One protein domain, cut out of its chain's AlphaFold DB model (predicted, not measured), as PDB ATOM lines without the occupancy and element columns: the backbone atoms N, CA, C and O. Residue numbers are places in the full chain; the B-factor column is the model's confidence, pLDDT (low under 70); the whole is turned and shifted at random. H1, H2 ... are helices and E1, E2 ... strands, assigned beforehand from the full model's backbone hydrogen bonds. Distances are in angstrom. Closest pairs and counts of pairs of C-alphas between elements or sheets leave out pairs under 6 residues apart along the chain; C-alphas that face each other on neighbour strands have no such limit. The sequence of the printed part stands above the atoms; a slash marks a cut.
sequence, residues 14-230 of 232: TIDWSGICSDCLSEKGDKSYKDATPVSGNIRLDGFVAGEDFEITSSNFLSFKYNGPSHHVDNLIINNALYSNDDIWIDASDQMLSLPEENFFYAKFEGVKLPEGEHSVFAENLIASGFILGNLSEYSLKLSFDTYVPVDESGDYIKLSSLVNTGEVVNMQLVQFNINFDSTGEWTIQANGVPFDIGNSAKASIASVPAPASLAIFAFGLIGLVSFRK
ATOM      1  N   THR A  14      27.298  -8.448  34.930       90.00
ATOM      2  CA  THR A  14      27.294  -6.980  34.928       90.00
ATOM      3  C   THR A  14      26.144  -6.472  35.786       90.00
ATOM      4  O   THR A  14      24.972  -6.771  35.528       90.00
ATOM      5  N   ILE A  15      26.494  -5.678  36.789       90.38
ATOM      6  CA  ILE A  15      25.583  -4.976  37.684       90.38
ATOM      7  C   ILE A  15      25.642  -3.495  37.327       90.38
ATOM      8  O   ILE A  15      26.672  -2.856  37.525       90.38
ATOM      9  N   ASP A  16      24.554  -2.945  36.798       92.81
ATOM     10  CA  ASP A  16      24.440  -1.502  36.608       92.81
ATOM     11  C   ASP A  16      24.255  -0.834  37.963       92.81
ATOM     12  O   ASP A  16      23.514  -1.332  38.818       92.81
ATOM     13  N   TRP A  17      24.883   0.322  38.141       93.81
ATOM     14  CA  TRP A  17      24.632   1.176  39.288       93.81
ATOM     15  C   TRP A  17      24.226   2.580  38.845       93.81
ATOM     16  O   TRP A  17      24.602   3.064  37.777       93.81
ATOM     17  N   SER A  18      23.427   3.238  39.677       94.94
ATOM     18  CA  SER A  18      23.002   4.625  39.476       94.94
ATOM     19  C   SER A  18      22.984   5.357  40.804       94.94
ATOM     20  O   SER A  18      22.708   4.735  41.827       94.94
ATOM     21  N   GLY A  19      23.241   6.658  40.789       94.81
ATOM     22  CA  GLY A  19      23.215   7.495  41.981       94.81
ATOM     23  C   GLY A  19      22.997   8.962  41.640       94.81
ATOM     24  O   GLY A  19      22.805   9.335  40.481       94.81
ATOM     25  N   ILE A  20      23.029   9.794  42.673       96.25
ATOM     26  CA  ILE A  20      22.989  11.249  42.549       96.25
ATOM     27  C   ILE A  20      24.322  11.796  43.033       96.25
ATOM     28  O   ILE A  20      24.717  11.514  44.162       96.25
ATOM     29  N   CYS A  21      24.992  12.573  42.194       96.00
ATOM     30  CA  CYS A  21      26.235  13.246  42.537       96.00
ATOM     31  C   CYS A  21      25.960  14.672  42.999       96.00
ATOM     32  O   CYS A  21      25.181  15.372  42.349       96.00
ATOM     33  N   SER A  22      26.563  15.099  44.109       95.50
ATOM     34  CA  SER A  22      26.324  16.434  44.666       95.50
ATOM     35  C   SER A  22      27.268  17.493  44.123       95.50
ATOM     36  O   SER A  22      26.834  18.634  43.977       95.50
ATOM     37  N   ASP A  23      28.514  17.121  43.826       92.44
ATOM     38  CA  ASP A  23      29.568  18.047  43.421       92.44
ATOM     39  C   ASP A  23      29.994  17.922  41.958       92.44
ATOM     40  O   ASP A  23      30.676  18.805  41.468       92.44
ATOM     41  N   CYS A  24      29.535  16.914  41.216       90.69
ATOM     42  CA  CYS A  24      29.994  16.644  39.846       90.69
ATOM     43  C   CYS A  24      30.023  17.859  38.907       90.69
ATOM     44  O   CYS A  24      30.923  17.976  38.078       90.69
ATOM     45  N   LEU A  25      29.030  18.750  38.998       90.06
ATOM     46  CA  LEU A  25      28.947  19.966  38.180       90.06
ATOM     47  C   LEU A  25      29.138  21.254  38.998       90.06
ATOM     48  O   LEU A  25      28.919  22.346  38.469       90.06
ATOM     49  N   SER A  26      29.538  21.140  40.265       89.56
ATOM     50  CA  SER A  26      29.802  22.258  41.172       89.56
ATOM     51  C   SER A  26      31.246  22.210  41.697       89.56
ATOM     52  O   SER A  26      32.145  21.776  40.985       89.56
ATOM     53  N   GLU A  27      31.514  22.768  42.876       88.44
ATOM     54  CA  GLU A  27      32.853  22.778  43.474       88.44
ATOM     55  C   GLU A  27      33.129  21.441  44.177       88.44
ATOM     56  O   GLU A  27      32.272  20.958  44.920       88.44
ATOM     57  N   LYS A  28      34.331  20.868  43.994       87.38
ATOM     58  CA  LYS A  28      34.760  19.634  44.681       87.38
ATOM     59  C   LYS A  28      34.420  19.670  46.171       87.38
ATOM     60  O   LYS A  28      34.825  20.576  46.900       87.38
ATOM     61  N   GLY A  29      33.725  18.636  46.636       85.94
ATOM     62  CA  GLY A  29      33.312  18.487  48.028       85.94
ATOM     63  C   GLY A  29      32.025  19.223  48.410       85.94
ATOM     64  O   GLY A  29      31.644  19.165  49.586       85.94
ATOM     65  N   ASP A  30      31.325  19.879  47.477       88.94
ATOM     66  CA  ASP A  30      30.006  20.460  47.735       88.94
ATOM     67  C   ASP A  30      28.970  19.370  48.056       88.94
ATOM     68  O   ASP A  30      28.601  18.540  47.228       88.94
ATOM     69  N   LYS A  31      28.449  19.407  49.285       90.06
ATOM     70  CA  LYS A  31      27.407  18.502  49.801       90.06
ATOM     71  C   LYS A  31      26.023  19.150  49.848       90.06
ATOM     72  O   LYS A  31      25.141  18.659  50.549       90.06
ATOM     73  N   SER A  32      25.823  20.279  49.169       90.62
ATOM     74  CA  SER A  32      24.561  21.026  49.192       90.62
ATOM     75  C   SER A  32      23.466  20.414  48.319       90.62
ATOM     76  O   SER A  32      22.290  20.688  48.559       90.62
ATOM     77  N   TYR A  33      23.844  19.597  47.326       88.75
ATOM     78  CA  TYR A  33      22.949  18.982  46.335       88.75
ATOM     79  C   TYR A  33      22.120  19.990  45.512       88.75
ATOM     80  O   TYR A  33      21.076  19.633  44.968       88.75
ATOM     81  N   LYS A  34      22.552  21.254  45.404       87.69
ATOM     82  CA  LYS A  34      21.834  22.272  44.614       87.69
ATOM     83  C   LYS A  34      21.883  21.998  43.112       87.69
ATOM     84  O   LYS A  34      20.850  22.101  42.460       87.69
ATOM     85  N   ASP A  35      23.048  21.592  42.615       86.38
ATOM     86  CA  ASP A  35      23.298  21.239  41.211       86.38
ATOM     87  C   ASP A  35      23.479  19.719  41.049       86.38
ATOM     88  O   ASP A  35      24.260  19.224  40.234       86.38
ATOM     89  N   ALA A  36      22.749  18.965  41.877       92.44
ATOM     90  CA  ALA A  36      22.862  17.523  41.930       92.44
ATOM     91  C   ALA A  36      22.475  16.884  40.593       92.44
ATOM     92  O   ALA A  36      21.417  17.175  40.028       92.44
ATOM     93  N   THR A  37      23.318  15.977  40.109       94.31
ATOM     94  CA  THR A  37      23.182  15.406  38.768       94.31
ATOM     95  C   THR A  37      23.131  13.880  38.830       94.31
ATOM     96  O   THR A  37      23.887  13.274  39.596       94.31
ATOM     97  N   PRO A  38      22.236  13.225  38.064       94.94
ATOM     98  CA  PRO A  38      22.228  11.772  37.961       94.94
ATOM     99  C   PRO A  38      23.522  11.254  37.338       94.94
ATOM    100  O   PRO A  38      23.975  11.760  36.312       94.94
ATOM    101  N   VAL A  39      24.071  10.204  37.936       94.69
ATOM    102  CA  VAL A  39      25.250   9.492  37.440       94.69
ATOM    103  C   VAL A  39      24.970   7.998  37.400       94.69
ATOM    104  O   VAL A  39      24.062   7.498  38.075       94.69
ATOM    105  N   SER A  40      25.748   7.274  36.605       94.12
ATOM    106  CA  SER A  40      25.619   5.828  36.504       94.12
ATOM    107  C   SER A  40      26.951   5.154  36.209       94.12
ATOM    108  O   SER A  40      28.012   5.783  36.138       94.12
ATOM    109  N   GLY A  41      26.880   3.845  36.033       93.06
ATOM    110  CA  GLY A  41      27.988   3.035  35.595       93.06
ATOM    111  C   GLY A  41      27.669   1.562  35.761       93.06
ATOM    112  O   GLY A  41      26.503   1.180  35.860       93.06
ATOM    113  N   ASN A  42      28.701   0.727  35.800       92.88
ATOM    114  CA  ASN A  42      28.527  -0.693  36.071       92.88
ATOM    115  C   ASN A  42      29.688  -1.282  36.870       92.88
ATOM    116  O   ASN A  42      30.783  -0.731  36.918       92.88
ATOM    117  N   ILE A  43      29.412  -2.404  37.517       92.44
ATOM    118  CA  ILE A  43      30.368  -3.256  38.210       92.44
ATOM    119  C   ILE A  43      30.298  -4.618  37.526       92.44
ATOM    120  O   ILE A  43      29.206  -5.155  37.320       92.44
ATOM    121  N   ARG A  44      31.444  -5.192  37.172       91.75
ATOM    122  CA  ARG A  44      31.527  -6.557  36.647       91.75
ATOM    123  C   ARG A  44      32.157  -7.469  37.686       91.75
ATOM    124  O   ARG A  44      33.218  -7.151  38.222       91.75
ATOM    125  N   LEU A  45      31.501  -8.594  37.951       91.56
ATOM    126  CA  LEU A  45      31.906  -9.573  38.959       91.56
ATOM    127  C   LEU A  45      31.952 -10.977  38.364       91.56
ATOM    128  O   LEU A  45      31.026 -11.387  37.666       91.56
ATOM    129  N   ASP A  46      32.989 -11.737  38.682       90.75
ATOM    130  CA  ASP A  46      33.039 -13.173  38.431       90.75
ATOM    131  C   ASP A  46      32.248 -13.934  39.504       90.75
ATOM    132  O   ASP A  46      32.268 -13.583  40.679       90.75
ATOM    133  N   GLY A  47      31.528 -14.980  39.105       87.44
ATOM    134  CA  GLY A  47      30.818 -15.870  40.026       87.44
ATOM    135  C   GLY A  47      29.554 -15.310  40.690       87.44
ATOM    136  O   GLY A  47      28.878 -16.067  41.381       87.44
ATOM    137  N   PHE A  48      29.186 -14.039  40.484       88.06
ATOM    138  CA  PHE A  48      27.931 -13.500  41.022       88.06
ATOM    139  C   PHE A  48      26.712 -14.184  40.382       88.06
ATOM    140  O   PHE A  48      26.554 -14.172  39.155       88.06
ATOM    141  N   VAL A  49      25.815 -14.704  41.225       85.19
ATOM    142  CA  VAL A  49      24.555 -15.349  40.835       85.19
ATOM    143  C   VAL A  49      23.376 -14.525  41.348       85.19
ATOM    144  O   VAL A  49      23.248 -14.248  42.536       85.19
ATOM    145  N   ALA A  50      22.479 -14.143  40.438       83.06
ATOM    146  CA  ALA A  50      21.280 -13.387  40.781       83.06
ATOM    147  C   ALA A  50      20.401 -14.145  41.792       83.06
ATOM    148  O   ALA A  50      20.038 -15.297  41.552       83.06
ATOM    149  N   GLY A  51      19.999 -13.477  42.876       85.06
ATOM    150  CA  GLY A  51      19.199 -14.082  43.943       85.06
ATOM    151  C   GLY A  51      20.011 -14.641  45.111       85.06
ATOM    152  O   GLY A  51      19.409 -14.980  46.128       85.06
ATOM    153  N   GLU A  52      21.341 -14.699  45.007       89.06
ATOM    154  CA  GLU A  52      22.231 -15.183  46.065       89.06
ATOM    155  C   GLU A  52      23.058 -14.032  46.647       89.06
ATOM    156  O   GLU A  52      23.516 -13.153  45.914       89.06
ATOM    157  N   ASP A  53      23.228 -14.022  47.971       93.62
ATOM    158  CA  ASP A  53      24.135 -13.079  48.625       93.62
ATOM    159  C   ASP A  53      25.568 -13.352  48.159       93.62
ATOM    160  O   ASP A  53      25.996 -14.504  48.054       93.62
ATOM    161  N   PHE A  54      26.317 -12.288  47.886       95.31
ATOM    162  CA  PHE A  54      27.631 -12.383  47.268       95.31
ATOM    163  C   PHE A  54      28.646 -11.488  47.974       95.31
ATOM    164  O   PHE A  54      28.396 -10.301  48.180       95.31
ATOM    165  N   GLU A  55      29.808 -12.045  48.305       97.31
ATOM    166  CA  GLU A  55      30.947 -11.304  48.851       97.31
ATOM    167  C   GLU A  55      31.878 -10.865  47.716       97.31
ATOM    168  O   GLU A  55      32.321 -11.680  46.903       97.31
ATOM    169  N   ILE A  56      32.199  -9.574  47.667       96.56
ATOM    170  CA  ILE A  56      33.132  -9.015  46.687       96.56
ATOM    171  C   ILE A  56      34.543  -9.061  47.272       96.56
ATOM    172  O   ILE A  56      34.772  -8.610  48.392       96.56
ATOM    173  N   THR A  57      35.491  -9.563  46.487       96.19
ATOM    174  CA  THR A  57      36.917  -9.673  46.815       96.19
ATOM    175  C   THR A  57      37.767  -9.288  45.601       96.19
ATOM    176  O   THR A  57      37.284  -9.314  44.467       96.19
ATOM    177  N   SER A  58      39.060  -9.009  45.791       92.62
ATOM    178  CA  SER A  58      39.981  -8.766  44.663       92.62
ATOM    179  C   SER A  58      40.016  -9.911  43.643       92.62
ATOM    180  O   SER A  58      40.278  -9.672  42.471       92.62
ATOM    181  N   SER A  59      39.734 -11.150  44.060       90.75
ATOM    182  CA  SER A  59      39.732 -12.333  43.186       90.75
ATOM    183  C   SER A  59      38.429 -12.570  42.423       90.75
ATOM    184  O   SER A  59      38.331 -13.550  41.698       90.75
ATOM    185  N   ASN A  60      37.394 -11.757  42.629       92.94
ATOM    186  CA  ASN A  60      36.143 -11.876  41.873       92.94
ATOM    187  C   ASN A  60      35.654 -10.539  41.304       92.94
ATOM    188  O   ASN A  60      34.697 -10.505  40.534       92.94
ATOM    189  N   PHE A  61      36.323  -9.439  41.635       92.38
ATOM    190  CA  PHE A  61      36.098  -8.153  41.004       92.38
ATOM    191  C   PHE A  61      36.768  -8.113  39.627       92.38
ATOM    192  O   PHE A  61      37.969  -8.348  39.521       92.38
ATOM    193  N   LEU A  62      36.011  -7.793  38.576       89.38
ATOM    194  CA  LEU A  62      36.534  -7.718  37.207       89.38
ATOM    195  C   LEU A  62      36.758  -6.273  36.770       89.38
ATOM    196  O   LEU A  62      37.845  -5.928  36.311       89.38
ATOM    197  N   SER A  63      35.738  -5.424  36.904       90.00
ATOM    198  CA  SER A  63      35.848  -4.018  36.518       90.00
ATOM    199  C   SER A  63      34.813  -3.131  37.205       90.00
ATOM    200  O   SER A  63      33.749  -3.588  37.625       90.00
ATOM    201  N   PHE A  64      35.096  -1.833  37.238       91.75
ATOM    202  CA  PHE A  64      34.159  -0.775  37.602       91.75
ATOM    203  C   PHE A  64      34.118   0.272  36.494       91.75
ATOM    204  O   PHE A  64      35.142   0.601  35.909       91.75
ATOM    205  N   LYS A  65      32.943   0.825  36.226       90.69
ATOM    206  CA  LYS A  65      32.741   1.934  35.301       90.69
ATOM    207  C   LYS A  65      31.953   3.038  35.987       90.69
ATOM    208  O   LYS A  65      30.970   2.752  36.667       90.69
ATOM    209  N   TYR A  66      32.352   4.275  35.729       89.81
ATOM    210  CA  TYR A  66      31.651   5.515  36.027       89.81
ATOM    211  C   TYR A  66      31.465   6.280  34.717       89.81
ATOM    212  O   TYR A  66      32.434   6.540  34.007       89.81
ATOM    213  N   ASN A  67      30.223   6.600  34.366       85.69
ATOM    214  CA  ASN A  67      29.881   7.339  33.143       85.69
ATOM    215  C   ASN A  67      29.102   8.633  33.442       85.69
ATOM    216  O   ASN A  67      28.298   9.085  32.625       85.69
ATOM    217  N   GLY A  68      29.277   9.174  34.651       82.62
ATOM    218  CA  GLY A  68      28.594  10.379  35.096       82.62
ATOM    219  C   GLY A  68      29.159  11.640  34.431       82.62
ATOM    220  O   GLY A  68      30.367  11.731  34.226       82.62
ATOM    221  N   PRO A  69      28.318  12.638  34.105       83.69
ATOM    222  CA  PRO A  69      28.815  13.954  33.721       83.69
ATOM    223  C   PRO A  69      29.468  14.623  34.938       83.69
ATOM    224  O   PRO A  69      28.765  15.024  35.864       83.69
ATOM    225  N   SER A  70      30.795  14.751  34.938       83.81
ATOM    226  CA  SER A  70      31.542  15.429  36.001       83.81
ATOM    227  C   SER A  70      32.643  16.327  35.438       83.81
ATOM    228  O   SER A  70      33.270  16.034  34.417       83.81
ATOM    229  N   HIS A  71      32.854  17.464  36.097       81.88
ATOM    230  CA  HIS A  71      33.981  18.362  35.861       81.88
ATOM    231  C   HIS A  71      35.256  17.892  36.579       81.88
ATOM    232  O   HIS A  71      36.329  18.440  36.334       81.88
ATOM    233  N   HIS A  72      35.145  16.905  37.470       77.12
ATOM    234  CA  HIS A  72      36.224  16.435  38.336       77.12
ATOM    235  C   HIS A  72      36.781  15.085  37.897       77.12
ATOM    236  O   HIS A  72      37.995  14.886  37.948       77.12
ATOM    237  N   VAL A  73      35.901  14.169  37.485       74.44
ATOM    238  CA  VAL A  73      36.234  12.804  37.063       74.44
ATOM    239  C   VAL A  73      35.634  12.571  35.682       74.44
ATOM    240  O   VAL A  73      34.425  12.668  35.497       74.44
ATOM    241  N   ASP A  74      36.466  12.255  34.693       69.75
ATOM    242  CA  ASP A  74      35.968  11.838  33.379       69.75
ATOM    243  C   ASP A  74      35.318  10.443  33.439       69.75
ATOM    244  O   ASP A  74      35.352   9.765  34.465       69.75
ATOM    245  N   ASN A  75      34.754   9.979  32.317       73.00
ATOM    246  CA  ASN A  75      34.287   8.598  32.182       73.00
ATOM    247  C   ASN A  75      35.407   7.619  32.563       73.00
ATOM    248  O   ASN A  75      36.323   7.399  31.771       73.00
ATOM    249  N   LEU A  76      35.314   7.042  33.757       77.25
ATOM    250  CA  LEU A  76      36.352   6.228  34.371       77.25
ATOM    251  C   LEU A  76      35.987   4.758  34.224       77.25
ATOM    252  O   LEU A  76      34.899   4.337  34.614       77.25
ATOM    253  N   ILE A  77      36.909   3.966  33.698       81.19
ATOM    254  CA  ILE A  77      36.822   2.509  33.683       81.19
ATOM    255  C   ILE A  77      38.032   1.979  34.417       81.19
ATOM    256  O   ILE A  77      39.155   2.302  34.062       81.19
ATOM    257  N   ILE A  78      37.795   1.167  35.433       81.62
ATOM    258  CA  ILE A  78      38.819   0.478  36.198       81.62
ATOM    259  C   ILE A  78      38.734  -0.990  35.841       81.62
ATOM    260  O   ILE A  78      37.718  -1.625  36.126       81.62
ATOM    261  N   ASN A  79      39.798  -1.532  35.264       83.06
ATOM    262  CA  ASN A  79      39.933  -2.969  35.055       83.06
ATOM    263  C   ASN A  79      40.834  -3.562  36.136       83.06
ATOM    264  O   ASN A  79      41.859  -2.975  36.484       83.06
ATOM    265  N   ASN A  80      40.457  -4.724  36.664       83.25
ATOM    266  CA  ASN A  80      41.348  -5.504  37.509       83.25
ATOM    267  C   ASN A  80      42.481  -6.073  36.646       83.25
ATOM    268  O   ASN A  80      42.223  -6.897  35.763       83.25
ATOM    269  N   ALA A  81      43.712  -5.647  36.931       73.38
ATOM    270  CA  ALA A  81      44.927  -6.069  36.234       73.38
ATOM    271  C   ALA A  81      45.054  -7.599  36.127       73.38
ATOM    272  O   ALA A  81      45.420  -8.125  35.081       73.38
ATOM    273  N   LEU A  82      44.613  -8.341  37.155       71.19
ATOM    274  CA  LEU A  82      44.653  -9.812  37.180       71.19
ATOM    275  C   LEU A  82      43.908 -10.491  36.013       71.19
ATOM    276  O   LEU A  82      44.115 -11.682  35.775       71.19
ATOM    277  N   TYR A  83      43.021  -9.771  35.317       67.69
ATOM    278  CA  TYR A  83      42.154 -10.299  34.262       67.69
ATOM    279  C   TYR A  83      42.342  -9.624  32.893       67.69
ATOM    280  O   TYR A  83      41.590  -9.938  31.967       67.69
ATOM    281  N   SER A  84      43.307  -8.714  32.736       62.88
ATOM    282  CA  SER A  84      43.540  -7.993  31.478       62.88
ATOM    283  C   SER A  84      44.722  -8.588  30.713       62.88
ATOM    284  O   SER A  84      45.825  -8.658  31.233       62.88
ATOM    285  N   ASN A  85      44.507  -9.006  29.459       53.78
ATOM    286  CA  ASN A  85      45.605  -9.404  28.563       53.78
ATOM    287  C   ASN A  85      46.161  -8.222  27.744       53.78
ATOM    288  O   ASN A  85      47.257  -8.328  27.202       53.78
ATOM    289  N   ASP A  86      45.424  -7.109  27.650       52.97
ATOM    290  CA  ASP A  86      45.822  -5.894  26.912       52.97
ATOM    291  C   ASP A  86      46.717  -4.967  27.755       52.97
ATOM    292  O   ASP A  86      46.807  -3.756  27.544       52.97
ATOM    293  N   ASP A  87      47.411  -5.574  28.710       54.81
ATOM    294  CA  ASP A  87      48.123  -4.952  29.817       54.81
ATOM    295  C   ASP A  87      49.494  -4.386  29.451       54.81
ATOM    296  O   ASP A  87      50.393  -4.234  30.271       54.81
ATOM    297  N   ILE A  88      49.669  -4.020  28.184       47.56
ATOM    298  CA  ILE A  88      50.925  -3.457  27.677       47.56
ATOM    299  C   ILE A  88      51.265  -2.097  28.314       47.56
ATOM    300  O   ILE A  88      52.383  -1.609  28.165       47.56
ATOM    301  N   TRP A  89      50.300  -1.477  29.000       50.41
ATOM    302  CA  TRP A  89      50.469  -0.251  29.782       50.41
ATOM    303  C   TRP A  89      50.893  -0.541  31.229       50.41
ATOM    304  O   TRP A  89      51.628   0.269  31.794       50.41
ATOM    305  N   ILE A  90      50.497  -1.704  31.766       46.78
ATOM    306  CA  ILE A  90      50.906  -2.226  33.075       46.78
ATOM    307  C   ILE A  90      52.369  -2.640  33.074       46.78
ATOM    308  O   ILE A  90      53.089  -2.290  33.997       46.78
ATOM    309  N   ASP A  91      52.887  -3.243  32.000       44.66
ATOM    310  CA  ASP A  91      54.319  -3.589  31.944       44.66
ATOM    311  C   ASP A  91      55.234  -2.358  32.127       44.66
ATOM    312  O   ASP A  91      56.350  -2.481  32.641       44.66
ATOM    313  N   ALA A  92      54.771  -1.162  31.739       43.47
ATOM    314  CA  ALA A  92      55.497   0.088  31.942       43.47
ATOM    315  C   ALA A  92      55.342   0.642  33.373       43.47
ATOM    316  O   ALA A  92      56.340   1.099  33.932       43.47
ATOM    317  N   SER A  93      54.151   0.583  33.993       45.69
ATOM    318  CA  SER A  93      53.976   0.948  35.412       45.69
ATOM    319  C   SER A  93      54.642  -0.049  36.356       45.69
ATOM    320  O   SER A  93      55.298   0.391  37.292       45.69
ATOM    321  N   ASP A  94      54.589  -1.351  36.089       46.88
ATOM    322  CA  ASP A  94      55.263  -2.410  36.849       46.88
ATOM    323  C   ASP A  94      56.788  -2.336  36.727       46.88
ATOM    324  O   ASP A  94      57.504  -2.437  37.731       46.88
ATOM    325  N   GLN A  95      57.321  -2.082  35.520       48.22
ATOM    326  CA  GLN A  95      58.747  -1.767  35.372       48.22
ATOM    327  C   GLN A  95      59.134  -0.542  36.196       48.22
ATOM    328  O   GLN A  95      60.227  -0.517  36.761       48.22
ATOM    329  N   MET A  96      58.256   0.452  36.300       48.78
ATOM    330  CA  MET A  96      58.525   1.670  37.057       48.78
ATOM    331  C   MET A  96      58.339   1.525  38.568       48.78
ATOM    332  O   MET A  96      59.145   2.074  39.311       48.78
ATOM    333  N   LEU A  97      57.389   0.715  39.039       49.06
ATOM    334  CA  LEU A  97      57.232   0.339  40.451       49.06
ATOM    335  C   LEU A  97      58.408  -0.514  40.953       49.06
ATOM    336  O   LEU A  97      58.674  -0.570  42.154       49.06
ATOM    337  N   SER A  98      59.143  -1.158  40.039       49.22
ATOM    338  CA  SER A  98      60.401  -1.848  40.348       49.22
ATOM    339  C   SER A  98      61.602  -0.904  40.516       49.22
ATOM    340  O   SER A  98      62.651  -1.329  41.015       49.22
ATOM    341  N   LEU A  99      61.466   0.373  40.135       49.97
ATOM    342  CA  LEU A  99      62.484   1.400  40.334       49.97
ATOM    343  C   LEU A  99      62.238   2.116  41.672       49.97
ATOM    344  O   LEU A  99      61.130   2.579  41.942       49.97
ATOM    345  N   PRO A 100      63.250   2.214  42.548       42.72
ATOM    346  CA  PRO A 100      63.073   2.857  43.837       42.72
ATOM    347  C   PRO A 100      62.809   4.361  43.666       42.72
ATOM    348  O   PRO A 100      63.627   5.072  43.092       42.72
ATOM    349  N   GLU A 101      61.699   4.826  44.250       50.25
ATOM    350  CA  GLU A 101      61.427   6.225  44.631       50.25
ATOM    351  C   GLU A 101      61.027   7.247  43.545       50.25
ATOM    352  O   GLU A 101      61.030   8.446  43.832       50.25
ATOM    353  N   GLU A 102      60.589   6.853  42.346       53.94
ATOM    354  CA  GLU A 102      60.067   7.837  41.377       53.94
ATOM    355  C   GLU A 102      58.530   7.942  41.401       53.94
ATOM    356  O   GLU A 102      57.798   7.235  40.711       53.94
ATOM    357  N   ASN A 103      58.028   8.903  42.190       57.94
ATOM    358  CA  ASN A 103      56.614   9.318  42.196       57.94
ATOM    359  C   ASN A 103      56.173   9.996  40.881       57.94
ATOM    360  O   ASN A 103      54.988  10.295  40.719       57.94
ATOM    361  N   PHE A 104      57.120  10.275  39.975       59.88
ATOM    362  CA  PHE A 104      56.904  11.003  38.731       59.88
ATOM    363  C   PHE A 104      57.735  10.429  37.588       59.88
ATOM    364  O   PHE A 104      58.891  10.079  37.805       59.88
ATOM    365  N   PHE A 105      57.191  10.418  36.369       67.19
ATOM    366  CA  PHE A 105      57.969  10.114  35.164       67.19
ATOM    367  C   PHE A 105      57.430  10.783  33.909       67.19
ATOM    368  O   PHE A 105      56.310  11.285  33.887       67.19
ATOM    369  N   TYR A 106      58.236  10.775  32.850       63.19
ATOM    370  CA  TYR A 106      57.892  11.365  31.563       63.19
ATOM    371  C   TYR A 106      57.463  10.283  30.567       63.19
ATOM    372  O   TYR A 106      58.256   9.399  30.237       63.19
ATOM    373  N   ALA A 107      56.233  10.368  30.056       64.81
ATOM    374  CA  ALA A 107      55.679   9.416  29.088       64.81
ATOM    375  C   ALA A 107      55.319  10.089  27.759       64.81
ATOM    376  O   ALA A 107      54.922  11.253  27.738       64.81
ATOM    377  N   LYS A 108      55.411   9.337  26.654       63.66
ATOM    378  CA  LYS A 108      54.955   9.747  25.317       63.66
ATOM    379  C   LYS A 108      53.962   8.719  24.773       63.66
ATOM    380  O   LYS A 108      54.299   7.542  24.668       63.66
ATOM    381  N   PHE A 109      52.768   9.163  24.386       60.06
ATOM    382  CA  PHE A 109      51.676   8.295  23.928       60.06
ATOM    383  C   PHE A 109      51.499   8.373  22.396       60.06
ATOM    384  O   PHE A 109      50.680   9.138  21.884       60.06
ATOM    385  N   GLU A 110      52.275   7.589  21.634       57.03
ATOM    386  CA  GLU A 110      52.167   7.492  20.163       57.03
ATOM    387  C   GLU A 110      51.631   6.125  19.710       57.03
ATOM    388  O   GLU A 110      52.078   5.088  20.190       57.03
ATOM    389  N   GLY A 111      50.704   6.108  18.741       51.16
ATOM    390  CA  GLY A 111      50.245   4.869  18.091       51.16
ATOM    391  C   GLY A 111      49.210   4.063  18.881       51.16
ATOM    392  O   GLY A 111      48.906   2.927  18.521       51.16
ATOM    393  N   VAL A 112      48.652   4.653  19.934       51.97
ATOM    394  CA  VAL A 112      47.714   4.000  20.849       51.97
ATOM    395  C   VAL A 112      46.290   4.246  20.387       51.97
ATOM    396  O   VAL A 112      45.858   5.391  20.251       51.97
ATOM    397  N   LYS A 113      45.534   3.171  20.172       51.22
ATOM    398  CA  LYS A 113      44.092   3.248  19.946       51.22
ATOM    399  C   LYS A 113      43.394   2.961  21.274       51.22
ATOM    400  O   LYS A 113      43.084   1.812  21.562       51.22
ATOM    401  N   LEU A 114      43.198   3.989  22.102       49.97
ATOM    402  CA  LEU A 114      42.271   3.862  23.231       49.97
ATOM    403  C   LEU A 114      40.849   3.638  22.678       49.97
ATOM    404  O   LEU A 114      40.559   4.100  21.565       49.97
ATOM    405  N   PRO A 115      39.950   2.962  23.415       46.59
ATOM    406  CA  PRO A 115      38.521   3.065  23.141       46.59
ATOM    407  C   PRO A 115      38.153   4.555  23.065       46.59
ATOM    408  O   PRO A 115      38.466   5.317  23.980       46.59
ATOM    409  N   GLU A 116      37.579   5.008  21.946       40.62
ATOM    410  CA  GLU A 116      37.227   6.423  21.777       40.62
ATOM    411  C   GLU A 116      36.306   6.879  22.925       40.62
ATOM    412  O   GLU A 116      35.220   6.335  23.106       40.62
ATOM    413  N   GLY A 117      36.733   7.898  23.682       44.44
ATOM    414  CA  GLY A 117      35.893   8.595  24.665       44.44
ATOM    415  C   GLY A 117      35.888   8.052  26.100       44.44
ATOM    416  O   GLY A 117      35.080   8.529  26.901       44.44
ATOM    417  N   GLU A 118      36.760   7.101  26.458       48.94
ATOM    418  CA  GLU A 118      36.792   6.505  27.805       48.94
ATOM    419  C   GLU A 118      38.195   6.568  28.436       48.94
ATOM    420  O   GLU A 118      39.196   6.230  27.803       48.94
ATOM    421  N   HIS A 119      38.273   7.002  29.700       55.59
ATOM    422  CA  HIS A 119      39.485   6.903  30.511       55.59
ATOM    423  C   HIS A 119      39.522   5.518  31.141       55.59
ATOM    424  O   HIS A 119      38.923   5.281  32.189       55.59
ATOM    425  N   SER A 120      40.206   4.587  30.484       54.28
ATOM    426  CA  SER A 120      40.521   3.297  31.090       54.28
ATOM    427  C   SER A 120      41.770   3.444  31.951       54.28
ATOM    428  O   SER A 120      42.836   3.777  31.437       54.28
ATOM    429  N   VAL A 121      41.635   3.199  33.248       64.56
ATOM    430  CA  VAL A 121      42.747   2.975  34.171       64.56
ATOM    431  C   VAL A 121      42.818   1.485  34.492       64.56
ATOM    432  O   VAL A 121      41.799   0.790  34.574       64.56
ATOM    433  N   PHE A 122      44.031   0.986  34.666       64.75
ATOM    434  CA  PHE A 122      44.257  -0.366  35.152       64.75
ATOM    435  C   PHE A 122      44.579  -0.272  36.642       64.75
ATOM    436  O   PHE A 122      45.396   0.551  37.049       64.75
ATOM    437  N   ALA A 123      43.847  -1.022  37.464       69.00
ATOM    438  CA  ALA A 123      44.004  -0.964  38.910       69.00
ATOM    439  C   ALA A 123      45.134  -1.885  39.369       69.00
ATOM    440  O   ALA A 123      44.920  -3.089  39.542       69.00
ATOM    441  N   GLU A 124      46.298  -1.293  39.616       72.06
ATOM    442  CA  GLU A 124      47.446  -1.972  40.209       72.06
ATOM    443  C   GLU A 124      47.256  -2.138  41.712       72.06
ATOM    444  O   GLU A 124      46.648  -1.295  42.379       72.06
ATOM    445  N   ASN A 125      47.799  -3.226  42.268       77.75
ATOM    446  CA  ASN A 125      47.698  -3.536  43.700       77.75
ATOM    447  C   ASN A 125      46.252  -3.479  44.235       77.75
ATOM    448  O   ASN A 125      46.018  -3.118  45.389       77.75
ATOM    449  N   LEU A 126      45.274  -3.830  43.393       86.88
ATOM    450  CA  LEU A 126      43.861  -3.674  43.709       86.88
ATOM    451  C   LEU A 126      43.443  -4.468  44.952       86.88
ATOM    452  O   LEU A 126      43.448  -5.705  44.988       86.88
ATOM    453  N   ILE A 127      42.927  -3.741  45.934       92.88
ATOM    454  CA  ILE A 127      42.184  -4.273  47.069       92.88
ATOM    455  C   ILE A 127      40.705  -3.972  46.841       92.88
ATOM    456  O   ILE A 127      40.280  -2.819  46.908       92.88
ATOM    457  N   ALA A 128      39.915  -5.015  46.601       95.69
ATOM    458  CA  ALA A 128      38.464  -4.933  46.518       95.69
ATOM    459  C   ALA A 128      37.823  -5.687  47.689       95.69
ATOM    460  O   ALA A 128      38.216  -6.808  48.015       95.69
ATOM    461  N   SER A 129      36.822  -5.071  48.312       97.75
ATOM    462  CA  SER A 129      35.996  -5.691  49.353       97.75
ATOM    463  C   SER A 129      34.572  -5.152  49.305       97.75
ATOM    464  O   SER A 129      34.355  -3.996  48.943       97.75
ATOM    465  N   GLY A 130      33.587  -5.965  49.666       97.19
ATOM    466  CA  GLY A 130      32.195  -5.528  49.676       97.19
ATOM    467  C   GLY A 130      31.217  -6.687  49.691       97.19
ATOM    468  O   GLY A 130      31.601  -7.840  49.886       97.19
ATOM    469  N   PHE A 131      29.949  -6.380  49.464       96.19
ATOM    470  CA  PHE A 131      28.906  -7.392  49.335       96.19
ATOM    471  C   PHE A 131      27.757  -6.896  48.462       96.19
ATOM    472  O   PHE A 131      27.548  -5.693  48.325       96.19
ATOM    473  N   ILE A 132      26.976  -7.829  47.927       93.94
ATOM    474  CA  ILE A 132      25.683  -7.580  47.287       93.94
ATOM    475  C   ILE A 132      24.683  -8.558  47.898       93.94
ATOM    476  O   ILE A 132      24.936  -9.762  47.899       93.94
ATOM    477  N   LEU A 133      23.553  -8.065  48.406       91.19
ATOM    478  CA  LEU A 133      22.459  -8.954  48.805       91.19
ATOM    479  C   LEU A 133      21.785  -9.542  47.564       91.19
ATOM    480  O   LEU A 133      21.585  -8.841  46.571       91.19
ATOM    481  N   GLY A 134      21.357 -10.800  47.622       84.88
ATOM    482  CA  GLY A 134      20.787 -11.507  46.469       84.88
ATOM    483  C   GLY A 134      19.524 -10.857  45.895       84.88
ATOM    484  O   GLY A 134      19.218 -11.003  44.712       84.88
ATOM    485  N   ASN A 135      18.806 -10.086  46.713       86.38
ATOM    486  CA  ASN A 135      17.638  -9.298  46.312       86.38
ATOM    487  C   ASN A 135      17.984  -7.894  45.762       86.38
ATOM    488  O   ASN A 135      17.067  -7.146  45.425       86.38
ATOM    489  N   LEU A 136      19.272  -7.532  45.704       86.31
ATOM    490  CA  LEU A 136      19.822  -6.233  45.295       86.31
ATOM    491  C   LEU A 136      19.343  -5.035  46.130       86.31
ATOM    492  O   LEU A 136      19.514  -3.889  45.710       86.31
ATOM    493  N   SER A 137      18.729  -5.260  47.296       87.69
ATOM    494  CA  SER A 137      18.217  -4.161  48.124       87.69
ATOM    495  C   SER A 137      19.330  -3.346  48.767       87.69
ATOM    496  O   SER A 137      19.099  -2.211  49.170       87.69
ATOM    497  N   GLU A 138      20.512  -3.943  48.890       89.94
ATOM    498  CA  GLU A 138      21.669  -3.370  49.555       89.94
ATOM    499  C   GLU A 138      22.940  -3.928  48.914       89.94
ATOM    500  O   GLU A 138      23.021  -5.116  48.581       89.94
ATOM    501  N   TYR A 139      23.933  -3.066  48.742       93.94
ATOM    502  CA  TYR A 139      25.283  -3.468  48.387       93.94
ATOM    503  C   TYR A 139      26.288  -2.505  49.007       93.94
ATOM    504  O   TYR A 139      25.957  -1.365  49.323       93.94
ATOM    505  N   SER A 140      27.523  -2.961  49.161       96.25
ATOM    506  CA  SER A 140      28.661  -2.095  49.442       96.25
ATOM    507  C   SER A 140      29.839  -2.509  48.577       96.25
ATOM    508  O   SER A 140      29.977  -3.675  48.201       96.25
ATOM    509  N   LEU A 141      30.692  -1.546  48.260       97.06
ATOM    510  CA  LEU A 141      31.901  -1.766  47.485       97.06
ATOM    511  C   LEU A 141      32.978  -0.807  47.969       97.06
ATOM    512  O   LEU A 141      32.752   0.395  48.053       97.06
ATOM    513  N   LYS A 142      34.159  -1.335  48.250       97.44
ATOM    514  CA  LYS A 142      35.361  -0.564  48.543       97.44
ATOM    515  C   LYS A 142      36.469  -1.055  47.636       97.44
ATOM    516  O   LYS A 142      36.827  -2.231  47.695       97.44
ATOM    517  N   LEU A 143      36.990  -0.153  46.821       95.62
ATOM    518  CA  LEU A 143      38.154  -0.369  45.974       95.62
ATOM    519  C   LEU A 143      39.268   0.560  46.444       95.62
ATOM    520  O   LEU A 143      39.017   1.745  46.668       95.62
ATOM    521  N   SER A 144      40.480   0.032  46.553       94.19
ATOM    522  CA  SER A 144      41.710   0.801  46.733       94.19
ATOM    523  C   SER A 144      42.753   0.259  45.768       94.19
ATOM    524  O   SER A 144      42.957  -0.953  45.726       94.19
ATOM    525  N   PHE A 145      43.352   1.121  44.960       87.69
ATOM    526  CA  PHE A 145      44.349   0.734  43.965       87.69
ATOM    527  C   PHE A 145      45.240   1.920  43.628       87.69
ATOM    528  O   PHE A 145      44.859   3.072  43.854       87.69
ATOM    529  N   ASP A 146      46.388   1.629  43.037       81.44
ATOM    530  CA  ASP A 146      47.308   2.642  42.544       81.44
ATOM    531  C   ASP A 146      47.286   2.663  41.012       81.44
ATOM    532  O   ASP A 146      47.057   1.648  40.356       81.44
ATOM    533  N   THR A 147      47.495   3.837  40.426       77.44
ATOM    534  CA  THR A 147      47.742   3.985  38.986       77.44
ATOM    535  C   THR A 147      48.536   5.257  38.739       77.44
ATOM    536  O   THR A 147      48.481   6.210  39.520       77.44
ATOM    537  N   TYR A 148      49.250   5.312  37.621       74.44
ATOM    538  CA  TYR A 148      49.825   6.562  37.145       74.44
ATOM    539  C   TYR A 148      48.793   7.347  36.338       74.44
ATOM    540  O   TYR A 148      48.132   6.795  35.456       74.44
ATOM    541  N   VAL A 149      48.667   8.642  36.620       73.50
ATOM    542  CA  VAL A 149      47.804   9.564  35.868       73.50
ATOM    543  C   VAL A 149      48.628  10.715  35.300       73.50
ATOM    544  O   VAL A 149      49.578  11.155  35.951       73.50
ATOM    545  N   PRO A 150      48.303  11.213  34.098       72.75
ATOM    546  CA  PRO A 150      48.981  12.376  33.557       72.75
ATOM    547  C   PRO A 150      48.561  13.645  34.306       72.75
ATOM    548  O   PRO A 150      47.375  13.857  34.572       72.75
ATOM    549  N   VAL A 151      49.528  14.502  34.618       75.25
ATOM    550  CA  VAL A 151      49.330  15.767  35.338       75.25
ATOM    551  C   VAL A 151      50.044  16.920  34.642       75.25
ATOM    552  O   VAL A 151      51.048  16.720  33.954       75.25
ATOM    553  N   ASP A 152      49.522  18.132  34.805       77.31
ATOM    554  CA  ASP A 152      50.166  19.345  34.301       77.31
ATOM    555  C   ASP A 152      51.237  19.877  35.265       77.31
ATOM    556  O   ASP A 152      51.540  19.276  36.297       77.31
ATOM    557  N   GLU A 153      51.858  21.006  34.918       77.69
ATOM    558  CA  GLU A 153      52.886  21.637  35.757       77.69
ATOM    559  C   GLU A 153      52.348  22.116  37.122       77.69
ATOM    560  O   GLU A 153      53.133  22.280  38.057       77.69
ATOM    561  N   SER A 154      51.032  22.320  37.257       76.50
ATOM    562  CA  SER A 154      50.358  22.625  38.530       76.50
ATOM    563  C   SER A 154      50.030  21.383  39.363       76.50
ATOM    564  O   SER A 154      49.725  21.526  40.549       76.50
ATOM    565  N   GLY A 155      50.121  20.181  38.787       70.38
ATOM    566  CA  GLY A 155      49.700  18.930  39.421       70.38
ATOM    567  C   GLY A 155      48.211  18.618  39.239       70.38
ATOM    568  O   GLY A 155      47.712  17.670  39.850       70.38
ATOM    569  N   ASP A 156      47.505  19.384  38.407       72.06
ATOM    570  CA  ASP A 156      46.121  19.095  38.047       72.06
ATOM    571  C   ASP A 156      46.074  17.957  37.022       72.06
ATOM    572  O   ASP A 156      46.966  17.797  36.184       72.06
ATOM    573  N   TYR A 157      45.033  17.128  37.101       72.50
ATOM    574  CA  TYR A 157      44.916  15.945  36.251       72.50
ATOM    575  C   TYR A 157      44.629  16.355  34.809       72.50
ATOM    576  O   TYR A 157      43.625  17.006  34.515       72.50
ATOM    577  N   ILE A 158      45.500  15.924  33.899       70.00
ATOM    578  CA  ILE A 158      45.283  16.064  32.465       70.00
ATOM    579  C   ILE A 158      44.411  14.906  32.001       70.00
ATOM    580  O   ILE A 158      44.504  13.774  32.478       70.00
ATOM    581  N   LYS A 159      43.572  15.165  31.005       65.81
ATOM    582  CA  LYS A 159      42.794  14.099  30.403       65.81
ATOM    583  C   LYS A 159      43.703  13.190  29.566       65.81
ATOM    584  O   LYS A 159      44.242  13.637  28.565       65.81
ATOM    585  N   LEU A 160      43.830  11.897  29.886       61.09
ATOM    586  CA  LEU A 160      44.597  10.951  29.050       61.09
ATOM    587  C   LEU A 160      44.158  10.980  27.571       61.09
ATOM    588  O   LEU A 160      44.993  10.946  26.672       61.09
ATOM    589  N   SER A 161      42.854  11.127  27.313       59.19
ATOM    590  CA  SER A 161      42.293  11.256  25.963       59.19
ATOM    591  C   SER A 161      42.809  12.475  25.186       59.19
ATOM    592  O   SER A 161      42.911  12.403  23.962       59.19
ATOM    593  N   SER A 162      43.195  13.567  25.859       66.38
ATOM    594  CA  SER A 162      43.787  14.736  25.198       66.38
ATOM    595  C   SER A 162      45.256  14.545  24.821       66.38
ATOM    596  O   SER A 162      45.809  15.405  24.148       66.38
ATOM    597  N   LEU A 163      45.888  13.445  25.241       64.50
ATOM    598  CA  LEU A 163      47.315  13.170  25.027       64.50
ATOM    599  C   LEU A 163      47.578  12.151  23.917       64.50
ATOM    600  O   LEU A 163      48.713  11.959  23.483       64.50
ATOM    601  N   VAL A 164      46.533  11.480  23.439       59.94
ATOM    602  CA  VAL A 164      46.661  10.429  22.432       59.94
ATOM    603  C   VAL A 164      47.092  11.030  21.094       59.94
ATOM    604  O   VAL A 164      46.421  11.904  20.549       59.94
ATOM    605  N   ASN A 165      48.186  10.513  20.525       61.38
ATOM    606  CA  ASN A 165      48.735  10.923  19.224       61.38
ATOM    607  C   ASN A 165      49.164  12.399  19.134       61.38
ATOM    608  O   ASN A 165      49.401  12.891  18.029       61.38
ATOM    609  N   THR A 166      49.306  13.103  20.259       67.12
ATOM    610  CA  THR A 166      49.892  14.454  20.266       67.12
ATOM    611  C   THR A 166      51.409  14.403  20.093       67.12
ATOM    612  O   THR A 166      52.014  15.345  19.589       67.12
ATOM    613  N   GLY A 167      52.030  13.286  20.493       66.31
ATOM    614  CA  GLY A 167      53.484  13.149  20.563       66.31
ATOM    615  C   GLY A 167      54.111  13.989  21.680       66.31
ATOM    616  O   GLY A 167      55.338  14.072  21.757       66.31
ATOM    617  N   GLU A 168      53.292  14.599  22.537       71.50
ATOM    618  CA  GLU A 168      53.747  15.369  23.688       71.50
ATOM    619  C   GLU A 168      54.274  14.437  24.778       71.50
ATOM    620  O   GLU A 168      53.804  13.312  24.964       71.50
ATOM    621  N   VAL A 169      55.292  14.927  25.479       72.88
ATOM    622  CA  VAL A 169      55.817  14.279  26.673       72.88
ATOM    623  C   VAL A 169      55.082  14.872  27.866       72.88
ATOM    624  O   VAL A 169      55.081  16.091  28.026       72.88
ATOM    625  N   VAL A 170      54.482  14.025  28.695       71.62
ATOM    626  CA  VAL A 170      53.726  14.459  29.876       71.62
ATOM    627  C   VAL A 170      54.304  13.908  31.162       71.62
ATOM    628  O   VAL A 170      54.888  12.823  31.175       71.62
ATOM    629  N   ASN A 171      54.093  14.655  32.242       77.00
ATOM    630  CA  ASN A 171      54.346  14.177  33.588       77.00
ATOM    631  C   ASN A 171      53.262  13.174  33.970       77.00
ATOM    632  O   ASN A 171      52.074  13.473  33.894       77.00
ATOM    633  N   MET A 172      53.683  12.006  34.418       75.12
ATOM    634  CA  MET A 172      52.840  10.985  35.016       75.12
ATOM    635  C   MET A 172      53.107  10.980  36.512       75.12
ATOM    636  O   MET A 172      54.266  10.954  36.915       75.12
ATOM    637  N   GLN A 173      52.061  10.989  37.328       77.38
ATOM    638  CA  GLN A 173      52.154  10.945  38.784       77.38
ATOM    639  C   GLN A 173      51.495   9.674  39.312       77.38
ATOM    640  O   GLN A 173      50.389   9.339  38.886       77.38
ATOM    641  N   LEU A 174      52.149   8.996  40.259       78.50
ATOM    642  CA  LEU A 174      51.534   7.884  40.984       78.50
ATOM    643  C   LEU A 174      50.415   8.413  41.885       78.50
ATOM    644  O   LEU A 174      50.622   9.327  42.691       78.50
ATOM    645  N   VAL A 175      49.227   7.836  41.750       78.94
ATOM    646  CA  VAL A 175      48.032   8.242  42.485       78.94
ATOM    647  C   VAL A 175      47.342   7.021  43.061       78.94
ATOM    648  O   VAL A 175      47.054   6.062  42.345       78.94
ATOM    649  N   GLN A 176      47.008   7.111  44.346       86.75
ATOM    650  CA  GLN A 176      46.145   6.142  45.000       86.75
ATOM    651  C   GLN A 176      44.685   6.559  44.831       86.75
ATOM    652  O   GLN A 176      44.272   7.631  45.290       86.75
ATOM    653  N   PHE A 177      43.885   5.692  44.224       87.56
ATOM    654  CA  PHE A 177      42.445   5.864  44.103       87.56
ATOM    655  C   PHE A 177      41.709   5.071  45.172       87.56
ATOM    656  O   PHE A 177      42.068   3.944  45.508       87.56
ATOM    657  N   ASN A 178      40.632   5.660  45.684       94.00
ATOM    658  CA  ASN A 178      39.689   4.972  46.552       94.00
ATOM    659  C   ASN A 178      38.266   5.210  46.053       94.00
ATOM    660  O   ASN A 178      37.842   6.354  45.890       94.00
ATOM    661  N   ILE A 179      37.521   4.129  45.844       94.88
ATOM    662  CA  ILE A 179      36.102   4.182  45.491       94.88
ATOM    663  C   ILE A 179      35.328   3.484  46.586       94.88
ATOM    664  O   ILE A 179      35.579   2.317  46.879       94.88
ATOM    665  N   ASN A 180      34.381   4.198  47.180       96.75
ATOM    666  CA  ASN A 180      33.547   3.672  48.247       96.75
ATOM    667  C   ASN A 180      32.080   3.838  47.878       96.75
ATOM    668  O   ASN A 180      31.658   4.941  47.554       96.75
ATOM    669  N   PHE A 181      31.329   2.755  47.994       96.56
ATOM    670  CA  PHE A 181      29.878   2.698  48.051       96.56
ATOM    671  C   PHE A 181      29.526   2.063  49.385       96.56
ATOM    672  O   PHE A 181      29.921   0.923  49.658       96.56
ATOM    673  N   ASP A 182      28.827   2.803  50.231       95.00
ATOM    674  CA  ASP A 182      28.283   2.248  51.456       95.00
ATOM    675  C   ASP A 182      26.878   1.689  51.233       95.00
ATOM    676  O   ASP A 182      26.230   1.923  50.211       95.00
ATOM    677  N   SER A 183      26.399   0.939  52.219       91.88
ATOM    678  CA  SER A 183      25.084   0.321  52.134       91.88
ATOM    679  C   SER A 183      23.909   1.269  52.362       91.88
ATOM    680  O   SER A 183      22.761   0.904  52.110       91.88
ATOM    681  N   THR A 184      24.168   2.496  52.811       92.38
ATOM    682  CA  THR A 184      23.149   3.546  52.925       92.38
ATOM    683  C   THR A 184      22.922   4.268  51.593       92.38
ATOM    684  O   THR A 184      21.958   5.024  51.444       92.38
ATOM    685  N   GLY A 185      23.775   3.987  50.606       92.31
ATOM    686  CA  GLY A 185      23.768   4.578  49.280       92.31
ATOM    687  C   GLY A 185      24.670   5.803  49.158       92.31
ATOM    688  O   GLY A 185      24.666   6.405  48.083       92.31
ATOM    689  N   GLU A 186      25.416   6.194  50.198       95.94
ATOM    690  CA  GLU A 186      26.483   7.189  50.066       95.94
ATOM    691  C   GLU A 186      27.643   6.594  49.272       95.94
ATOM    692  O   GLU A 186      28.001   5.420  49.408       95.94
ATOM    693  N   TRP A 187      28.245   7.417  48.423       96.19
ATOM    694  CA  TRP A 187      29.375   6.994  47.617       96.19
ATOM    695  C   TRP A 187      30.374   8.124  47.401       96.19
ATOM    696  O   TRP A 187      30.039   9.308  47.478       96.19
ATOM    697  N   THR A 188      31.626   7.747  47.155       95.44
ATOM    698  CA  THR A 188      32.735   8.677  46.921       95.44
ATOM    699  C   THR A 188      33.747   8.076  45.951       95.44
ATOM    700  O   THR A 188      34.063   6.887  46.049       95.44
ATOM    701  N   ILE A 189      34.289   8.909  45.067       92.69
ATOM    702  CA  ILE A 189      35.492   8.643  44.275       92.69
ATOM    703  C   ILE A 189      36.562   9.612  44.768       92.69
ATOM    704  O   ILE A 189      36.360  10.826  44.782       92.69
ATOM    705  N   GLN A 190      37.692   9.077  45.213       90.94
ATOM    706  CA  GLN A 190      38.783   9.842  45.803       90.94
ATOM    707  C   GLN A 190      40.097   9.519  45.108       90.94
ATOM    708  O   GLN A 190      40.336   8.371  44.731       90.94
ATOM    709  N   ALA A 191      40.971  10.514  45.030       84.12
ATOM    710  CA  ALA A 191      42.341  10.359  44.571       84.12
ATOM    711  C   ALA A 191      43.278  11.061  45.562       84.12
ATOM    712  O   ALA A 191      43.026  12.201  45.957       84.12
ATOM    713  N   ASN A 192      44.315  10.366  46.036       83.25
ATOM    714  CA  ASN A 192      45.249  10.841  47.068       83.25
ATOM    715  C   ASN A 192      44.554  11.412  48.324       83.25
ATOM    716  O   ASN A 192      44.983  12.410  48.901       83.25
ATOM    717  N   GLY A 193      43.443  10.792  48.736       83.00
ATOM    718  CA  GLY A 193      42.652  11.206  49.901       83.00
ATOM    719  C   GLY A 193      41.780  12.451  49.691       83.00
ATOM    720  O   GLY A 193      41.084  12.863  50.619       83.00
ATOM    721  N   VAL A 194      41.778  13.036  48.492       84.25
ATOM    722  CA  VAL A 194      40.894  14.146  48.122       84.25
ATOM    723  C   VAL A 194      39.649  13.579  47.436       84.25
ATOM    724  O   VAL A 194      39.791  12.832  46.467       84.25
ATOM    725  N   PRO A 195      38.428  13.904  47.896       85.50
ATOM    726  CA  PRO A 195      37.207  13.572  47.172       85.50
ATOM    727  C   PRO A 195      37.138  14.337  45.854       85.50
ATOM    728  O   PRO A 195      37.238  15.563  45.837       85.50
ATOM    729  N   PHE A 196      37.003  13.599  44.758       85.88
ATOM    730  CA  PHE A 196      36.805  14.168  43.433       85.88
ATOM    731  C   PHE A 196      35.324  14.258  43.109       85.88
ATOM    732  O   PHE A 196      34.890  15.322  42.704       85.88
ATOM    733  N   ASP A 197      34.580  13.179  43.344       90.56
ATOM    734  CA  ASP A 197      33.124  13.171  43.250       90.56
ATOM    735  C   ASP A 197      32.537  12.465  44.470       90.56
ATOM    736  O   ASP A 197      33.076  11.466  44.967       90.56
ATOM    737  N   ILE A 198      31.409  12.975  44.944       94.38
ATOM    738  CA  ILE A 198      30.658  12.413  46.058       94.38
ATOM    739  C   ILE A 198      29.163  12.421  45.754       94.38
ATOM    740  O   ILE A 198      28.635  13.256  45.016       94.38
ATOM    741  N   GLY A 199      28.439  11.502  46.375       95.56
ATOM    742  CA  GLY A 199      27.006  11.464  46.184       95.56
ATOM    743  C   GLY A 199      26.277  10.508  47.101       95.56
ATOM    744  O   GLY A 199      26.825   9.976  48.066       95.56
ATOM    745  N   ASN A 200      24.999  10.322  46.791       96.06
ATOM    746  CA  ASN A 200      24.109   9.460  47.545       96.06
ATOM    747  C   ASN A 200      23.173   8.657  46.638       96.06
ATOM    748  O   ASN A 200      23.238   8.718  45.404       96.06
ATOM    749  N   SER A 201      22.257   7.933  47.286       93.69
ATOM    750  CA  SER A 201      21.183   7.180  46.642       93.69
ATOM    751  C   SER A 201      21.692   6.153  45.630       93.69
ATOM    752  O   SER A 201      20.981   5.852  44.669       93.69
ATOM    753  N   ALA A 202      22.906   5.631  45.836       92.75
ATOM    754  CA  ALA A 202      23.471   4.594  44.993       92.75
ATOM    755  C   ALA A 202      22.602   3.331  45.044       92.75
ATOM    756  O   ALA A 202      22.216   2.858  46.114       92.75
ATOM    757  N   LYS A 203      22.261   2.799  43.873       90.94
ATOM    758  CA  LYS A 203      21.429   1.603  43.704       90.94
ATOM    759  C   LYS A 203      22.030   0.706  42.646       90.94
ATOM    760  O   LYS A 203      22.516   1.215  41.640       90.94
ATOM    761  N   ALA A 204      21.912  -0.599  42.857       88.50
ATOM    762  CA  ALA A 204      22.335  -1.627  41.921       88.50
ATOM    763  C   ALA A 204      21.132  -2.261  41.203       88.50
ATOM    764  O   ALA A 204      20.045  -2.400  41.767       88.50
ATOM    765  N   SER A 205      21.334  -2.677  39.958       86.56
ATOM    766  CA  SER A 205      20.388  -3.478  39.181       86.56
ATOM    767  C   SER A 205      21.140  -4.445  38.268       86.56
ATOM    768  O   SER A 205      22.250  -4.156  37.833       86.56
ATOM    769  N   ILE A 206      20.571  -5.619  37.985       80.06
ATOM    770  CA  ILE A 206      21.222  -6.582  37.086       80.06
ATOM    771  C   ILE A 206      21.045  -6.115  35.641       80.06
ATOM    772  O   ILE A 206      19.918  -6.031  35.153       80.06
ATOM    773  N   ALA A 207      22.165  -5.877  34.959       75.75
ATOM    774  CA  ALA A 207      22.198  -5.474  33.557       75.75
ATOM    775  C   ALA A 207      22.259  -6.691  32.628       75.75
ATOM    776  O   ALA A 207      21.519  -6.800  31.649       75.75
ATOM    777  N   SER A 208      23.153  -7.633  32.942       70.25
ATOM    778  CA  SER A 208      23.326  -8.874  32.187       70.25
ATOM    779  C   SER A 208      24.011  -9.947  33.026       70.25
ATOM    780  O   SER A 208      24.905  -9.654  33.814       70.25
ATOM    781  N   VAL A 209      23.604 -11.201  32.829       64.94
ATOM    782  CA  VAL A 209      24.235 -12.394  33.413       64.94
ATOM    783  C   VAL A 209      24.803 -13.219  32.253       64.94
ATOM    784  O   VAL A 209      24.105 -13.351  31.239       64.94
ATOM    785  N   PRO A 210      26.022 -13.786  32.354       59.78
ATOM    786  CA  PRO A 210      26.535 -14.716  31.359       59.78
ATOM    787  C   PRO A 210      25.514 -15.811  31.070       59.78
ATOM    788  O   PRO A 210      24.937 -16.394  31.990       59.78
ATOM    789  N   ALA A 211      25.278 -16.109  29.791       51.88
ATOM    790  CA  ALA A 211      24.437 -17.244  29.443       51.88
ATOM    791  C   ALA A 211      25.040 -18.510  30.080       51.88
ATOM    792  O   ALA A 211      26.240 -18.752  29.909       51.88
ATOM    793  N   PRO A 212      24.259 -19.331  30.805       54.03
ATOM    794  CA  PRO A 212      24.805 -20.522  31.431       54.03
ATOM    795  C   PRO A 212      25.427 -21.416  30.354       54.03
ATOM    796  O   PRO A 212      24.785 -21.736  29.349       54.03
ATOM    797  N   ALA A 213      26.680 -21.836  30.561       54.06
ATOM    798  CA  ALA A 213      27.434 -22.652  29.604       54.06
ATOM    799  C   ALA A 213      26.684 -23.940  29.205       54.06
ATOM    800  O   ALA A 213      26.838 -24.445  28.093       54.06
ATOM    801  N   SER A 214      25.806 -24.438  30.081       51.12
ATOM    802  CA  SER A 214      24.919 -25.571  29.817       51.12
ATOM    803  C   SER A 214      23.955 -25.331  28.652       51.12
ATOM    804  O   SER A 214      23.716 -26.260  27.884       51.12
ATOM    805  N   LEU A 215      23.450 -24.108  28.455       50.78
ATOM    806  CA  LEU A 215      22.555 -23.768  27.344       50.78
ATOM    807  C   LEU A 215      23.298 -23.798  25.999       50.78
ATOM    808  O   LEU A 215      22.766 -24.294  25.004       50.78
ATOM    809  N   ALA A 216      24.552 -23.331  25.984       49.62
ATOM    810  CA  ALA A 216      25.424 -23.389  24.812       49.62
ATOM    811  C   ALA A 216      25.782 -24.842  24.457       49.62
ATOM    812  O   ALA A 216      25.641 -25.247  23.303       49.62
ATOM    813  N   ILE A 217      26.145 -25.662  25.451       52.59
ATOM    814  CA  ILE A 217      26.398 -27.101  25.267       52.59
ATOM    815  C   ILE A 217      25.148 -27.811  24.725       52.59
ATOM    816  O   ILE A 217      25.255 -28.641  23.821       52.59
ATOM    817  N   PHE A 218      23.955 -27.461  25.212       50.88
ATOM    818  CA  PHE A 218      22.698 -28.039  24.730       50.88
ATOM    819  C   PHE A 218      22.398 -27.658  23.272       50.88
ATOM    820  O   PHE A 218      21.993 -28.509  22.477       50.88
ATOM    821  N   ALA A 219      22.645 -26.401  22.890       54.28
ATOM    822  CA  ALA A 219      22.465 -25.921  21.521       54.28
ATOM    823  C   ALA A 219      23.450 -26.581  20.537       54.28
ATOM    824  O   ALA A 219      23.042 -27.029  19.463       54.28
ATOM    825  N   PHE A 220      24.722 -26.740  20.919       54.22
ATOM    826  CA  PHE A 220      25.702 -27.482  20.116       54.22
ATOM    827  C   PHE A 220      25.391 -28.985  20.053       54.22
ATOM    828  O   PHE A 220      25.542 -29.596  18.994       54.22
ATOM    829  N   GLY A 221      24.874 -29.573  21.136       52.50
ATOM    830  CA  GLY A 221      24.389 -30.955  21.160       52.50
ATOM    831  C   GLY A 221      23.223 -31.195  20.194       52.50
ATOM    832  O   GLY A 221      23.205 -32.196  19.476       52.50
ATOM    833  N   LEU A 222      22.283 -30.248  20.099       53.12
ATOM    834  CA  LEU A 222      21.171 -30.296  19.144       53.12
ATOM    835  C   LEU A 222      21.642 -30.164  17.688       53.12
ATOM    836  O   LEU A 222      21.180 -30.920  16.833       53.12
ATOM    837  N   ILE A 223      22.597 -29.276  17.393       58.69
ATOM    838  CA  ILE A 223      23.188 -29.143  16.046       58.69
ATOM    839  C   ILE A 223      23.950 -30.421  15.657       58.69
ATOM    840  O   ILE A 223      23.798 -30.920  14.537       58.69
ATOM    841  N   GLY A 224      24.700 -31.005  16.597       53.00
ATOM    842  CA  GLY A 224      25.357 -32.300  16.424       53.00
ATOM    843  C   GLY A 224      24.360 -33.407  16.074       53.00
ATOM    844  O   GLY A 224      24.524 -34.083  15.059       53.00
ATOM    845  N   LEU A 225      23.265 -33.540  16.826       53.31
ATOM    846  CA  LEU A 225      22.220 -34.546  16.580       53.31
ATOM    847  C   LEU A 225      21.484 -34.360  15.238       53.31
ATOM    848  O   LEU A 225      21.129 -35.347  14.590       53.31
ATOM    849  N   VAL A 226      21.290 -33.120  14.779       55.06
ATOM    850  CA  VAL A 226      20.697 -32.829  13.457       55.06
ATOM    851  C   VAL A 226      21.661 -33.193  12.318       55.06
ATOM    852  O   VAL A 226      21.220 -33.659  11.266       55.06
ATOM    853  N   SER A 227      22.976 -33.070  12.530       52.03
ATOM    854  CA  SER A 227      23.992 -33.449  11.538       52.03
ATOM    855  C   SER A 227      24.117 -34.969  11.335       52.03
ATOM    856  O   SER A 227      24.364 -35.417  10.213       52.03
ATOM    857  N   PHE A 228      23.832 -35.776  12.365       50.72
ATOM    858  CA  PHE A 228      23.813 -37.244  12.264       50.72
ATOM    859  C   PHE A 228      22.536 -37.812  11.627       50.72
ATOM    860  O   PHE A 228      22.560 -38.928  11.114       50.72
ATOM    861  N   ARG A 229      21.435 -37.049  11.569       50.25
ATOM    862  CA  ARG A 229      20.203 -37.471  10.872       50.25
ATOM    863  C   ARG A 229      20.227 -37.270   9.352       50.25
ATOM    864  O   ARG A 229      19.295 -37.697   8.685       50.25
ATOM    865  N   LYS A 230      21.280 -36.666   8.784       47.91
ATOM    866  CA  LYS A 230      21.457 -36.534   7.321       47.91
ATOM    867  C   LYS A 230      22.181 -37.720   6.656       47.91
ATOM    868  O   LYS A 230      22.409 -37.674   5.450       47.91
TER     869      LYS A 230
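AT A GLANCE: This is residues 14 to 230 of the 232 residues of the protein "PEP-CTERM sorting domain-containing protein" of Alteromonas hispanica (UniProt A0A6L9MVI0). Nine strands ring round into a closed barrel; the long strands E7, E8 and E9 bend, with E6 paired onto E9 and with H1 and H2 on the barrel's outside. A tail, residues 211 to 230 with H3, sticks out and makes the length. The printed part has 217 residues with three named helices and eleven named strands, in the order E1 E2 E3 E4 E5 H1 E6 E7 E8 H2 E9 E10 E11 H3. The sheet is mixed, the class mixed helices and strands. The whole is only just compact, close to loose, with a radius of gyration of the C-alphas of 20.1 A, and elongated, spanning 71 by 43 by 30 A.

IN THESE COORDINATES: The ring holds E1, residues 14 to 21, from C-alpha 14 at (27.294, -6.980, 34.928); E2, 37 to 45, 26.5 A long; E4, 61 to 66; E5, 76 to 80; E7, 119 to 132, 26.1 A; E8, 139 to 151, 33.4 A; E9, 169 to 181, 35.6 A; E10, 187 to 191; and E11, 194 to 208, 33.1 A. Outside the ring are E3, 54 to 57, and E6, 104 to 108. The helices are H1, 90 to 97; H2, 160 to 163; and H3, 213 to 228, 23.0 A, ending at C-alpha 228 (23.813, -37.244, 12.264).

HOW THE PARTS SIT: Round the ring run E1 E2 E4 E5 E7 E8 E9 E10 E11 and back to E1. E11 and E1 close it, antiparallel, with N 16 and O 205 2.8 A apart. E5 and E7 are parallel, with N 77 and O 119 at 2.8 A. E7 bends by 100 degrees at residue 125; E7 and E8 form a hairpin, E7 pairing with E8 over its residues 124 to 132, with N 127 and O 144 2.8 A apart. E3 is antiparallel to E7, with N 56 and O 130 at 2.9 A. E6 is antiparallel to E9, with N 172 and O 105 at 2.8 A. E9, E10 and E11 form a meander, each strand the antiparallel neighbour of the one before; N 178 and O 190 are 2.9 A apart, N 189 and O 197 2.8 A. H1 is on the barrel, outside it, at a height over the sheet of 8.2 A; its closest C-alphas to E8 are those of Ser 93 and Tyr 148, 7.2 A. H2 is on the barrel, outside it, over none of the strands; the C-alphas of Pro 150 and Leu 160 are its closest to E8, 6.4 A. H3 is not on the barrel. In H1 and H3 every O i to N i+4 pair is within hydrogen-bond range; H2 is too short for one.

THE WHOLE: The C-alphas of Ser 154 and Lys 230, the two farthest apart, are 72.9 A apart. Without residues 211 to 230, which stand free, the body spans 48 by 39 by 31 A. The printed part has no cut. The link from E1 to E2 is long, with 15 residues. Mean pLDDT of the printed part is 76.4; it is under 70 at residue 74 and residues 83 to 123, 159 to 167 and 209 to 230.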